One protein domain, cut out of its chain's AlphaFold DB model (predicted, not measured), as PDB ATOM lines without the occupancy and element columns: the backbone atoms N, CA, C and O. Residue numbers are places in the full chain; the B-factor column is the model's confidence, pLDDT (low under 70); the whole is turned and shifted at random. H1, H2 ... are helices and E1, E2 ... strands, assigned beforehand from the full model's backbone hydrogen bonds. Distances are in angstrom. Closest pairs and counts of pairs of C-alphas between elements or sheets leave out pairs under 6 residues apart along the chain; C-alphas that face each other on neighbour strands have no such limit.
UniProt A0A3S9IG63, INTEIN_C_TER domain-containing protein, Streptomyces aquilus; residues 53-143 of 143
ATOM      1  N   ALA A  53     -32.380  36.085   4.755       85.62
ATOM      2  CA  ALA A  53     -32.551  34.643   4.912       85.62
ATOM      3  C   ALA A  53     -31.762  34.119   6.123       85.62
ATOM      4  O   ALA A  53     -32.328  33.469   6.990       85.62
ATOM      5  N   GLN A  54     -30.493  34.515   6.250       85.44
ATOM      6  CA  GLN A  54     -29.670  34.145   7.403       85.44
ATOM      7  C   GLN A  54     -30.205  34.734   8.718       85.44
ATOM      8  O   GLN A  54     -30.154  34.077   9.751       85.44
ATOM      9  N   SER A  55     -30.745  35.958   8.705       88.88
ATOM     10  CA  SER A  55     -31.426  36.528   9.873       88.88
ATOM     11  C   SER A  55     -32.683  35.737  10.250       88.88
ATOM     12  O   SER A  55     -32.947  35.566  11.435       88.88
ATOM     13  N   ASP A  56     -33.452  35.241   9.278       92.38
ATOM     14  CA  ASP A  56     -34.613  34.383   9.548       92.38
ATOM     15  C   ASP A  56     -34.173  33.073  10.219       92.38
ATOM     16  O   ASP A  56     -34.764  32.678  11.227       92.38
ATOM     17  N   ASP A  57     -33.102  32.451   9.720       91.25
ATOM     18  CA  ASP A  57     -32.538  31.227  10.294       91.25
ATOM     19  C   ASP A  57     -32.019  31.453  11.720       91.25
ATOM     20  O   ASP A  57     -32.318  30.667  12.617       91.25
ATOM     21  N   VAL A  58     -31.322  32.568  11.964       91.06
ATOM     22  CA  VAL A  58     -30.864  32.949  13.308       91.06
ATOM     23  C   VAL A  58     -32.036  33.187  14.253       91.06
ATOM     24  O   VAL A  58     -32.002  32.721  15.389       91.06
ATOM     25  N   ALA A  59     -33.078  33.899  13.819       95.06
ATOM     26  CA  ALA A  59     -34.252  34.128  14.655       95.06
ATOM     27  C   ALA A  59     -34.880  32.790  15.082       95.06
ATOM     28  O   ALA A  59     -35.153  32.591  16.267       95.06
ATOM     29  N   ASN A  60     -35.031  31.855  14.138       94.94
ATOM     30  CA  ASN A  60     -35.550  30.517  14.414       94.94
ATOM     31  C   ASN A  60     -34.632  29.729  15.363       94.94
ATOM     32  O   ASN A  60     -35.117  29.142  16.330       94.94
ATOM     33  N   PHE A  61     -33.315  29.749  15.123       92.88
ATOM     34  CA  PHE A  61     -32.313  29.089  15.966       92.88
ATOM     35  C   PHE A  61     -32.359  29.592  17.415       92.88
ATOM     36  O   PHE A  61     -32.334  28.800  18.353       92.88
ATOM     37  N   LEU A  62     -32.527  30.903  17.606       93.88
ATOM     38  CA  LEU A  62     -32.648  31.545  18.920       93.88
ATOM     39  C   LEU A  62     -34.036  31.378  19.572       93.88
ATOM     40  O   LEU A  62     -34.327  31.991  20.604       93.88
ATOM     41  N   GLY A  63     -34.923  30.575  18.977       95.94
ATOM     42  CA  GLY A  63     -36.250  30.277  19.515       95.94
ATOM     43  C   GLY A  63     -37.286  31.386  19.312       95.94
ATOM     44  O   GLY A  63     -38.326  31.384  19.976       95.94
ATOM     45  N   TYR A  64     -37.032  32.337  18.411       97.50
ATOM     46  CA  TYR A  64     -38.027  33.323  18.010       97.50
ATOM     47  C   TYR A  64     -38.923  32.764  16.912       97.50
ATOM     48  O   TYR A  64     -38.483  32.110  15.972       97.50
ATOM     49  N   THR A  65     -40.208  33.081  17.000       97.75
ATOM     50  CA  THR A  65     -41.223  32.640  16.041       97.75
ATOM     51  C   THR A  65     -41.823  33.842  15.325       97.75
ATOM     52  O   THR A  65     -42.121  34.862  15.951       97.75
ATOM     53  N   LYS A  66     -41.975  33.758  13.998       97.00
ATOM     54  CA  LYS A  66     -42.513  34.866  13.194       97.00
ATOM     55  C   LYS A  66     -43.974  35.109  13.587       97.00
ATOM     56  O   LYS A  66     -44.795  34.195  13.572       97.00
ATOM     57  N   THR A  67     -44.299  36.346  13.945       95.88
ATOM     58  CA  THR A  67     -45.656  36.745  14.334       95.88
ATOM     59  C   THR A  67     -46.478  37.165  13.113       95.88
ATOM     60  O   THR A  67     -45.952  37.351  12.014       95.88
ATOM     61  N   LYS A  68     -47.784  37.383  13.314       95.25
ATOM     62  CA  LYS A  68     -48.651  38.020  12.308       95.25
ATOM     63  C   LYS A  68     -48.416  39.535  12.187       95.25
ATOM     64  O   LYS A  68     -48.912  40.145  11.246       95.25
ATOM     65  N   MET A  69     -47.685  40.147  13.124       93.25
ATOM     66  CA  MET A  69     -47.442  41.590  13.154       93.25
ATOM     67  C   MET A  69     -46.355  42.000  12.156       93.25
ATOM     68  O   MET A  69     -45.451  41.229  11.814       93.25
ATOM     69  N   LYS A  70     -46.425  43.262  11.727       94.62
ATOM     70  CA  LYS A  70     -45.400  43.928  10.922       94.62
ATOM     71  C   LYS A  70     -44.940  45.199  11.624       94.62
ATOM     72  O   LYS A  70     -45.704  45.800  12.374       94.62
ATOM     73  N   SER A  71     -43.692  45.595  11.398       93.25
ATOM     74  CA  SER A  71     -43.216  46.916  11.811       93.25
ATOM     75  C   SER A  71     -43.817  48.009  10.927       93.25
ATOM     76  O   SER A  71     -44.326  47.721   9.842       93.25
ATOM     77  N   ALA A  72     -43.682  49.274  11.330       91.06
ATOM     78  CA  ALA A  72     -44.084  50.430  10.525       91.06
ATOM     79  C   ALA A  72     -43.461  50.431   9.114       91.06
ATOM     80  O   ALA A  72     -44.073  50.890   8.158       91.06
ATOM     81  N   GLY A  73     -42.256  49.869   8.966       88.19
ATOM     82  CA  GLY A  73     -41.588  49.692   7.671       88.19
ATOM     83  C   GLY A  73     -41.978  48.411   6.921       88.19
ATOM     84  O   GLY A  73     -41.289  48.023   5.975       88.19
ATOM     85  N   GLY A  74     -43.001  47.684   7.372       91.25
ATOM     86  CA  GLY A  74     -43.463  46.430   6.771       91.25
ATOM     87  C   GLY A  74     -42.552  45.222   7.020       91.25
ATOM     88  O   GLY A  74     -42.684  44.197   6.349       91.25
ATOM     89  N   ALA A  75     -41.593  45.308   7.949       92.19
ATOM     90  CA  ALA A  75     -40.741  44.165   8.278       92.19
ATOM     91  C   ALA A  75     -41.509  43.134   9.120       92.19
ATOM     92  O   ALA A  75     -42.342  43.526   9.935       92.19
ATOM     93  N   PRO A  76     -41.254  41.826   8.947       95.50
ATOM     94  CA  PRO A  76     -41.715  40.828   9.908       95.50
ATOM     95  C   PRO A  76     -41.205  41.130  11.323       95.50
ATOM     96  O   PRO A  76     -40.080  41.592  11.499       95.50
ATOM     97  N   ILE A  77     -42.048  40.832  12.312       96.25
ATOM     98  CA  ILE A  77     -41.688  40.840  13.730       96.25
ATOM     99  C   ILE A  77     -41.712  39.396  14.220       96.25
ATOM    100  O   ILE A  77     -42.700  38.692  13.989       96.25
ATOM    101  N   TRP A  78     -40.666  38.968  14.919       97.81
ATOM    102  CA  TRP A  78     -40.644  37.693  15.629       97.81
ATOM    103  C   TRP A  78     -40.789  37.898  17.132       97.81
ATOM    104  O   TRP A  78     -40.422  38.946  17.657       97.81
ATOM    105  N   GLU A  79     -41.304  36.883  17.820       98.00
ATOM    106  CA  GLU A  79     -41.461  36.848  19.272       98.00
ATOM    107  C   GLU A  79     -40.820  35.579  19.847       98.00
ATOM    108  O   GLU A  79     -41.053  34.476  19.345       98.00
ATOM    109  N   ASN A  80     -40.090  35.734  20.952       97.44
ATOM    110  CA  ASN A  80     -39.738  34.645  21.854       97.44
ATOM    111  C   ASN A  80     -40.385  34.901  23.226       97.44
ATOM    112  O   ASN A  80     -39.963  35.763  23.995       97.44
ATOM    113  N   LYS A  81     -41.422  34.124  23.560       95.00
ATOM    114  CA  LYS A  81     -42.165  34.266  24.828       95.00
ATOM    115  C   LYS A  81     -41.349  33.881  26.062       95.00
ATOM    116  O   LYS A  81     -41.735  34.260  27.164       95.00
ATOM    117  N   LYS A  82     -40.275  33.113  25.867       94.19
ATOM    118  CA  LYS A  82     -39.353  32.644  26.904       94.19
ATOM    119  C   LYS A  82     -38.090  33.508  26.989       94.19
ATOM    120  O   LYS A  82     -37.189  33.156  27.741       94.19
ATOM    121  N   ALA A  83     -38.011  34.602  26.223       91.38
ATOM    122  CA  ALA A  83     -36.884  35.524  26.284       91.38
ATOM    123  C   ALA A  83     -36.675  36.015  27.726       91.38
ATOM    124  O   ALA A  83     -37.587  36.554  28.354       91.38
ATOM    125  N   GLY A  84     -35.468  35.790  28.237       88.00
ATOM    126  CA  GLY A  84     -35.006  36.172  29.569       88.00
ATOM    127  C   GLY A  84     -33.524  36.552  29.520       88.00
ATOM    128  O   GLY A  84     -32.923  36.554  28.448       88.00
ATOM    129  N   GLY A  85     -32.928  36.916  30.658       86.44
ATOM    130  CA  GLY A  85     -31.493  37.244  30.721       86.44
ATOM    131  C   GLY A  85     -31.082  38.464  29.881       86.44
ATOM    132  O   GLY A  85     -29.979  38.499  29.352       86.44
ATOM    133  N   GLY A  86     -31.977  39.443  29.708       89.00
ATOM    134  CA  GLY A  86     -31.719  40.645  28.903       89.00
ATOM    135  C   GLY A  86     -31.951  40.482  27.394       89.00
ATOM    136  O   GLY A  86     -31.776  41.447  26.649       89.00
ATOM    137  N   GLN A  87     -32.381  39.300  26.934       95.56
ATOM    138  CA  GLN A  87     -32.804  39.091  25.548       95.56
ATOM    139  C   GLN A  87     -34.119  39.840  25.258       95.56
ATOM    140  O   GLN A  87     -35.042  39.784  26.076       95.56
ATOM    141  N   PRO A  88     -34.247  40.516  24.101       96.69
ATOM    142  CA  PRO A  88     -35.480  41.206  23.742       96.69
ATOM    143  C   PRO A  88     -36.611  40.202  23.496       96.69
ATOM    144  O   PRO A  88     -36.418  39.163  22.879       96.69
ATOM    145  N   ARG A  89     -37.837  40.512  23.919       96.94
ATOM    146  CA  ARG A  89     -38.984  39.624  23.652       96.94
ATOM    147  C   ARG A  89     -39.359  39.578  22.170       96.94
ATOM    148  O   ARG A  89     -39.752  38.530  21.657       96.94
ATOM    149  N   TYR A  90     -39.274  40.722  21.504       97.50
ATOM    150  CA  TYR A  90     -39.613  40.898  20.104       97.50
ATOM    151  C   TYR A  90     -38.414  41.417  19.333       97.50
ATOM    152  O   TYR A  90     -37.704  42.307  19.803       97.50
ATOM    153  N   ILE A  91     -38.249  40.919  18.114       96.56
ATOM    154  CA  ILE A  91     -37.208  41.372  17.196       96.56
ATOM    155  C   ILE A  91     -37.780  41.677  15.815       96.56
ATOM    156  O   ILE A  91     -38.769  41.088  15.382       96.56
ATOM    157  N   THR A  92     -37.136  42.597  15.110       94.69
ATOM    158  CA  THR A  92     -37.313  42.853  13.675       94.69
ATOM    159  C   THR A  92     -35.938  43.100  13.064       94.69
ATOM    160  O   THR A  92     -35.003  43.441  13.783       94.69
ATOM    161  N   TYR A  93     -35.796  42.970  11.744       91.38
ATOM    162  CA  TYR A  93     -34.539  43.305  11.064       91.38
ATOM    163  C   TYR A  93     -34.034  44.698  11.457       91.38
ATOM    164  O   TYR A  93     -34.821  45.654  11.456       91.38
ATOM    165  N   ASP A  94     -32.726  44.834  11.686       86.88
ATOM    166  CA  ASP A  94     -32.086  46.144  11.621       86.88
ATOM    167  C   ASP A  94     -31.810  46.502  10.157       86.88
ATOM    168  O   ASP A  94     -30.866  46.035   9.531       86.88
ATOM    169  N   ARG A  95     -32.691  47.326   9.585       69.88
ATOM    170  CA  ARG A  95     -32.584  47.778   8.189       69.88
ATOM    171  C   ARG A  95     -31.656  48.969   8.005       69.88
ATOM    172  O   ARG A  95     -31.371  49.336   6.873       69.88
ATOM    173  N   THR A  96     -31.273  49.607   9.102       65.62
ATOM    174  CA  THR A  96     -30.589  50.894   9.078       65.62
ATOM    175  C   THR A  96     -29.119  50.713   8.689       65.62
ATOM    176  O   THR A  96     -28.553  51.584   8.046       65.62
ATOM    177  N   GLY A  97     -28.486  49.585   9.033       61.66
ATOM    178  CA  GLY A  97     -27.108  49.280   8.614       61.66
ATOM    179  C   GLY A  97     -26.031  50.216   9.184       61.66
ATOM    180  O   GLY A  97     -24.853  50.047   8.884       61.66
ATOM    181  N   HIS A  98     -26.404  51.175  10.042       66.25
ATOM    182  CA  HIS A  98     -25.477  52.119  10.681       66.25
ATOM    183  C   HIS A  98     -24.474  51.418  11.613       66.25
ATOM    184  O   HIS A  98     -23.423  51.974  11.916       66.25
ATOM    185  N   ASN A  99     -24.776  50.191  12.047       71.94
ATOM    186  CA  ASN A  99     -23.856  49.338  12.781       71.94
ATOM    187  C   ASN A  99     -23.678  48.018  12.018       71.94
ATOM    188  O   ASN A  99     -24.612  47.230  11.907       71.94
ATOM    189  N   LYS A 100     -22.465  47.768  11.511       72.38
ATOM    190  CA  LYS A 100     -22.130  46.563  10.729       72.38
ATOM    191  C   LYS A 100     -22.220  45.258  11.538       72.38
ATOM    192  O   LYS A 100     -22.236  44.174  10.957       72.38
ATOM    193  N   GLN A 101     -22.285  45.362  12.869       79.38
ATOM    194  CA  GLN A 101     -22.466  44.238  13.790       79.38
ATOM    195  C   GLN A 101     -23.940  43.999  14.159       79.38
ATOM    196  O   GLN A 101     -24.236  43.021  14.848       79.38
ATOM    197  N   ALA A 102     -24.854  44.878  13.742       85.19
ATOM    198  CA  ALA A 102     -26.270  44.758  14.045       85.19
ATOM    199  C   ALA A 102     -26.970  43.764  13.119       85.19
ATOM    200  O   ALA A 102     -26.814  43.810  11.902       85.19
ATOM    201  N   VAL A 103     -27.815  42.929  13.717       89.88
ATOM    202  CA  VAL A 103     -28.705  42.000  13.015       89.88
ATOM    203  C   VAL A 103     -30.164  42.408  13.221       89.88
ATOM    204  O   VAL A 103     -30.954  42.449  12.273       89.88
ATOM    205  N   PHE A 104     -30.534  42.755  14.457       93.06
ATOM    206  CA  PHE A 104     -31.923  42.998  14.836       93.06
ATOM    207  C   PHE A 104     -32.105  44.297  15.616       93.06
ATOM    208  O   PHE A 104     -31.276  44.676  16.439       93.06
ATOM    209  N   LYS A 105     -33.260  44.936  15.434       93.12
ATOM    210  CA  LYS A 105     -33.842  45.803  16.463       93.12
ATOM    211  C   LYS A 105     -34.591  44.915  17.456       93.12
ATOM    212  O   LYS A 105     -35.319  44.021  17.027       93.12
ATOM    213  N   GLY A 106     -34.452  45.185  18.750       94.81
ATOM    214  CA  GLY A 106     -35.109  44.438  19.825       94.81
ATOM    215  C   GLY A 106     -36.014  45.314  20.689       94.81
ATOM    216  O   GLY A 106     -35.797  46.523  20.794       94.81
ATOM    217  N   ALA A 107     -37.045  44.708  21.279       95.25
ATOM    218  CA  ALA A 107     -37.967  45.346  22.214       95.25
ATOM    219  C   ALA A 107     -38.608  44.327  23.169       95.25
ATOM    220  O   ALA A 107     -38.907  43.200  22.775       95.25
ATOM    221  N   SER A 108     -38.888  44.737  24.404       94.38
ATOM    222  CA  SER A 108     -39.404  43.855  25.467       94.38
ATOM    223  C   SER A 108     -40.855  44.145  25.864       94.38
ATOM    224  O   SER A 108     -41.431  43.446  26.696       94.38
ATOM    225  N   PHE A 109     -41.482  45.142  25.245       90.56
ATOM    226  CA  PHE A 109     -42.862  45.557  25.500       90.56
ATOM    227  C   PHE A 109     -43.819  45.097  24.392       90.56
ATOM    228  O   PHE A 109     -43.397  44.689  23.313       90.56
ATOM    229  N   ARG A 110     -45.131  45.126  24.662       87.19
ATOM    230  CA  ARG A 110     -46.156  44.679  23.703       87.19
ATOM    231  C   ARG A 110     -46.281  45.632  22.516       87.19
ATOM    232  O   ARG A 110     -46.202  46.842  22.677       87.19
ATOM    233  N   ASN A 111     -46.584  45.056  21.356       87.75
ATOM    234  CA  ASN A 111     -46.797  45.768  20.096       87.75
ATOM    235  C   ASN A 111     -45.659  46.752  19.726       87.75
ATOM    236  O   ASN A 111     -45.925  47.924  19.443       87.75
ATOM    237  N   PRO A 112     -44.383  46.316  19.747       90.44
ATOM    238  CA  PRO A 112     -43.265  47.193  19.431       90.44
ATOM    239  C   PRO A 112     -43.153  47.464  17.925       90.44
ATOM    240  O   PRO A 112     -43.826  46.839  17.098       90.44
ATOM    241  N   PHE A 113     -42.280  48.408  17.562       93.06
ATOM    242  CA  PHE A 113     -41.928  48.738  16.173       93.06
ATOM    243  C   PHE A 113     -43.069  49.271  15.289       93.06
ATOM    244  O   PHE A 113     -42.936  49.295  14.064       93.06
ATOM    245  N   GLN A 114     -44.174  49.735  15.880       92.19
ATOM    246  CA  GLN A 114     -45.294  50.362  15.152       92.19
ATOM    247  C   GLN A 114     -45.028  51.826  14.768       92.19
ATOM    248  O   GLN A 114     -45.849  52.478  14.133       92.19
ATOM    249  N   SER A 115     -43.858  52.346  15.133       87.62
ATOM    250  CA  SER A 115     -43.361  53.664  14.761       87.62
ATOM    251  C   SER A 115     -41.884  53.556  14.400       87.62
ATOM    252  O   SER A 115     -41.183  52.668  14.889       87.62
ATOM    253  N   THR A 116     -41.401  54.463  13.553       81.75
ATOM    254  CA  THR A 116     -39.976  54.587  13.215       81.75
ATOM    255  C   THR A 116     -39.166  55.287  14.309       81.75
ATOM    256  O   THR A 116     -37.939  55.293  14.244       81.75
ATOM    257  N   LYS A 117     -39.834  55.849  15.326       82.62
ATOM    258  CA  LYS A 117     -39.197  56.522  16.462       82.62
ATOM    259  C   LYS A 117     -38.419  55.542  17.341       82.62
ATOM    260  O   LYS A 117     -38.832  54.403  17.554       82.62
ATOM    261  N   ASP A 118     -37.345  56.034  17.945       76.00
ATOM    262  CA  ASP A 118     -36.460  55.240  18.805       76.00
ATOM    263  C   ASP A 118     -37.138  54.765  20.093       76.00
ATOM    264  O   ASP A 118     -36.782  53.722  20.635       76.00
ATOM    265  N   SER A 119     -38.185  55.464  20.542       79.06
ATOM    266  CA  SER A 119     -39.025  55.027  21.662       79.06
ATOM    267  C   SER A 119     -39.787  53.726  21.386       79.06
ATOM    268  O   SER A 119     -40.251  53.087  22.324       79.06
ATOM    269  N   ALA A 120     -39.900  53.302  20.122       81.88
ATOM    270  CA  ALA A 120     -40.567  52.063  19.732       81.88
ATOM    271  C   ALA A 120     -39.651  50.822  19.784       81.88
ATOM    272  O   ALA A 120     -40.046  49.765  19.281       81.88
ATOM    273  N   ARG A 121     -38.462  50.930  20.396       89.19
ATOM    274  CA  ARG A 121     -37.492  49.840  20.567       89.19
ATOM    275  C   ARG A 121     -36.637  49.994  21.832       89.19
ATOM    276  O   ARG A 121     -36.440  51.101  22.332       89.19
ATOM    277  N   ASP A 122     -36.081  48.885  22.310       91.38
ATOM    278  CA  ASP A 122     -35.095  48.878  23.400       91.38
ATOM    279  C   ASP A 122     -33.692  49.172  22.867       91.38
ATOM    280  O   ASP A 122     -32.915  49.879  23.508       91.38
ATOM    281  N   GLY A 123     -33.389  48.680  21.665       91.12
ATOM    282  CA  GLY A 123     -32.136  48.977  20.992       91.12
ATOM    283  C   GLY A 123     -31.873  48.124  19.762       91.12
ATOM    284  O   GLY A 123     -32.770  47.513  19.175       91.12
ATOM    285  N   THR A 124     -30.607  48.128  19.382       91.38
ATOM    286  CA  THR A 124     -29.999  47.429  18.260       91.38
ATOM    287  C   THR A 124     -29.105  46.322  18.804       91.38
ATOM    288  O   THR A 124     -28.332  46.548  19.736       91.38
ATOM    289  N   TYR A 125     -29.211  45.134  18.223       92.44
ATOM    290  CA  TYR A 125     -28.605  43.912  18.726       92.44
ATOM    291  C   TYR A 125     -27.798  43.208  17.637       92.44
ATOM    292  O   TYR A 125     -28.254  43.086  16.497       92.44
ATOM    293  N   GLY A 126     -26.617  42.725  18.009       90.88
ATOM    294  CA  GLY A 126     -25.794  41.812  17.218       90.88
ATOM    295  C   GLY A 126     -25.877  40.388  17.752       90.88
ATOM    296  O   GLY A 126     -26.548  40.138  18.754       90.88
ATOM    297  N   LEU A 127     -25.180  39.454  17.105       90.56
ATOM    298  CA  LEU A 127     -25.014  38.110  17.658       90.56
ATOM    299  C   LEU A 127     -24.074  38.160  18.861       90.56
ATOM    300  O   LEU A 127     -23.018  38.792  18.796       90.56
ATOM    301  N   ASP A 128     -24.460  37.486  19.939       89.56
ATOM    302  CA  ASP A 128     -23.542  37.132  21.011       89.56
ATOM    303  C   ASP A 128     -22.885  35.800  20.648       89.56
ATOM    304  O   ASP A 128     -23.563  34.774  20.574       89.56
ATOM    305  N   VAL A 129     -21.592  35.839  20.340       85.00
ATOM    306  CA  VAL A 129     -20.828  34.678  19.883       85.00
ATOM    307  C   VAL A 129     -19.716  34.415  20.885       85.00
ATOM    308  O   VAL A 129     -18.927  35.310  21.196       85.00
ATOM    309  N   SER A 130     -19.660  33.191  21.401       79.81
ATOM    310  CA  SER A 130     -18.617  32.763  22.325       79.81
ATOM    311  C   SER A 130     -17.236  32.786  21.648       79.81
ATOM    312  O   SER A 130     -17.139  32.722  20.419       79.81
ATOM    313  N   PRO A 131     -16.133  32.774  22.419       76.38
ATOM    314  CA  PRO A 131     -14.790  32.609  21.856       76.38
ATOM    315  C   PRO A 131     -14.609  31.324  21.031       76.38
ATOM    316  O   PRO A 131     -13.711  31.253  20.199       76.38
ATOM    317  N   THR A 132     -15.453  30.313  21.254       73.69
ATOM    318  CA  THR A 132     -15.447  29.039  20.521       73.69
ATOM    319  C   THR A 132     -16.366  29.041  19.294       73.69
ATOM    320  O   THR A 132     -16.475  28.018  18.620       73.69
ATOM    321  N   GLY A 133     -17.010  30.171  18.978       68.19
ATOM    322  CA  GLY A 133     -17.859  30.332  17.796       68.19
ATOM    323  C   GLY A 133     -19.320  29.914  17.987       68.19
ATOM    324  O   GLY A 133     -20.060  29.825  17.010       68.19
ATOM    325  N   GLU A 134     -19.757  29.653  19.219       78.19
ATOM    326  CA  GLU A 134     -21.148  29.305  19.516       78.19
ATOM    327  C   GLU A 134     -22.012  30.565  19.629       78.19
ATOM    328  O   GLU A 134     -21.643  31.511  20.323       78.19
ATOM    329  N   VAL A 135     -23.179  30.582  18.979       85.75
ATOM    330  CA  VAL A 135     -24.149  31.676  19.124       85.75
ATOM    331  C   VAL A 135     -24.927  31.480  20.427       85.75
ATOM    332  O   VAL A 135     -25.780  30.602  20.517       85.75
ATOM    333  N   LEU A 136     -24.649  32.322  21.420       88.94
ATOM    334  CA  LEU A 136     -25.246  32.263  22.760       88.94
ATOM    335  C   LEU A 136     -26.564  33.046  22.860       88.94
ATOM    336  O   LEU A 136     -27.371  32.810  23.759       88.94
ATOM    337  N   GLY A 137     -26.789  33.990  21.946       92.56
ATOM    338  CA  GLY A 137     -27.960  34.856  21.964       92.56
ATOM    339  C   GLY A 137     -27.753  36.140  21.178       92.56
ATOM    340  O   GLY A 137     -26.995  36.190  20.207       92.56
ATOM    341  N   LEU A 138     -28.442  37.193  21.608       94.06
ATOM    342  CA  LEU A 138     -28.275  38.543  21.090       94.06
ATOM    343  C   LEU A 138     -27.539  39.428  22.092       94.06
ATOM    344  O   LEU A 138     -27.907  39.499  23.265       94.06
ATOM    345  N   LYS A 139     -26.552  40.175  21.605       93.00
ATOM    346  CA  LYS A 139     -25.814  41.176  22.372       93.00
ATOM    347  C   LYS A 139     -26.360  42.564  22.066       93.00
ATOM    348  O   LYS A 139     -26.444  42.946  20.899       93.00
ATOM    349  N   TRP A 140     -26.709  43.334  23.094       93.12
ATOM    350  CA  TRP A 140     -27.083  44.740  22.923       93.12
ATOM    351  C   TRP A 140     -25.868  45.559  22.465       93.12
ATOM    352  O   TRP A 140     -24.781  45.418  23.023       93.12
ATOM    353  N   LEU A 141     -26.048  46.401  21.446       89.00
ATOM    354  CA  LEU A 141     -24.973  47.210  20.859       89.00
ATOM    355  C   LEU A 141     -25.154  48.704  21.126       89.00
ATOM    356  O   LEU A 141     -24.197  49.392  21.464       89.00
ATOM    357  N   ALA A 142     -26.367  49.209  20.905       87.25
ATOM    358  CA  ALA A 142     -26.705  50.625  21.013       87.25
ATOM    359  C   ALA A 142     -28.227  50.801  21.059       87.25
ATOM    360  O   ALA A 142     -28.965  49.873  20.718       87.25
ATOM    361  N   LYS A 143     -28.704  51.999  21.401       83.19
ATOM    362  CA  LYS A 143     -30.110  52.386  21.234       83.19
ATOM    363  C   LYS A 143     -30.275  53.353  20.073       83.19
ATOM    364  O   LYS A 143     -29.469  54.303  20.028       83.19
TER     365      LYS A 143
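AT A GLANCE: This is residues 53 to 143 of the 143 residues of the protein "INTEIN_C_TER domain-containing protein" of Streptomyces aquilus (UniProt A0A3S9IG63). One strongly twisted sheet of six strands in a single up-and-back series, with a short helix, H1, packed on it and the hairpin of E5 and E6 reaching out at one end of the longest axis. The tip of that hairpin and the long loop of residues 108 to 122 lie at opposite ends of the model. The 91 printed residues hold one named helix and six named strands, in the order H1 E1 E2 E3 E4 E5 E6; the sheet has the order E1 - E2 - E3 - E4 - E5 - E6, all antiparallel. The class is mixed, helices and strands, with under half of the residues in named elements. The whole is compact, with a radius of gyration of the C-alphas of 12.1 A and spans of 38 by 27 by 26 A.

IN THESE COORDINATES: Begin with the sheet: find C-alpha 65 at (-41.223, 32.640, 16.041), where E1 starts, residues 65 to 70, 13.1 A long. Next come E2, residues 76 to 79, E3, residues 90 to 93, and E4, residues 104 to 107, each of four residues. E5, residues 123 to 129, runs 18.3 A. E6, residues 135 to 142, runs 19.2 A to C-alpha 142 at (-26.705, 50.625, 21.013). Go back to C-alpha 53 at (-32.551, 34.643, 4.912) for H1, residues 53 to 61, 12.4 A long.

HOW THE PARTS SIT: The six strands form a meander, each strand the antiparallel neighbour of the one before, and E1 and E6 are its edge strands. Look first at the hairpin of E3 and E4, at 154 degrees, where N 90 and O 107 are 2.8 A apart. On one side of E3 is E2, at 150 degrees, with N 78 and O 91 at 2.9 A. E2 has E1 as its other neighbour, antiparallel at 132 degrees, with N 67 and O 77 at 2.8 A. E4 and E5 stand at 119 degrees, with N 125 and O 104 at 2.8 A. E5 and E6 stand at 146 degrees, with N 124 and O 142 at 2.7 A. E1 and E6 are apart. H1 is on the sheet: its closest C-alphas to E1 are those of Ala 59 and Thr 65, 7.3 A, and to E3 those of Ser 55 and Tyr 93, 7.6 A. H1 and E6 are near each other, with 7 pairs of C-alphas within 10 A. In H1 every O i to N i+4 pair is within hydrogen-bond range.

THE WHOLE: The two C-alphas farthest apart are those of Ser 115 and Thr 132, 37.7 A. The printed part has no cut and ends at residue 143, the chain's last. The link from E4 to E5, 15 residues, is long. Mean pLDDT of the printed part is 88.8; residues 95 to 98 and residue 133 are under 70.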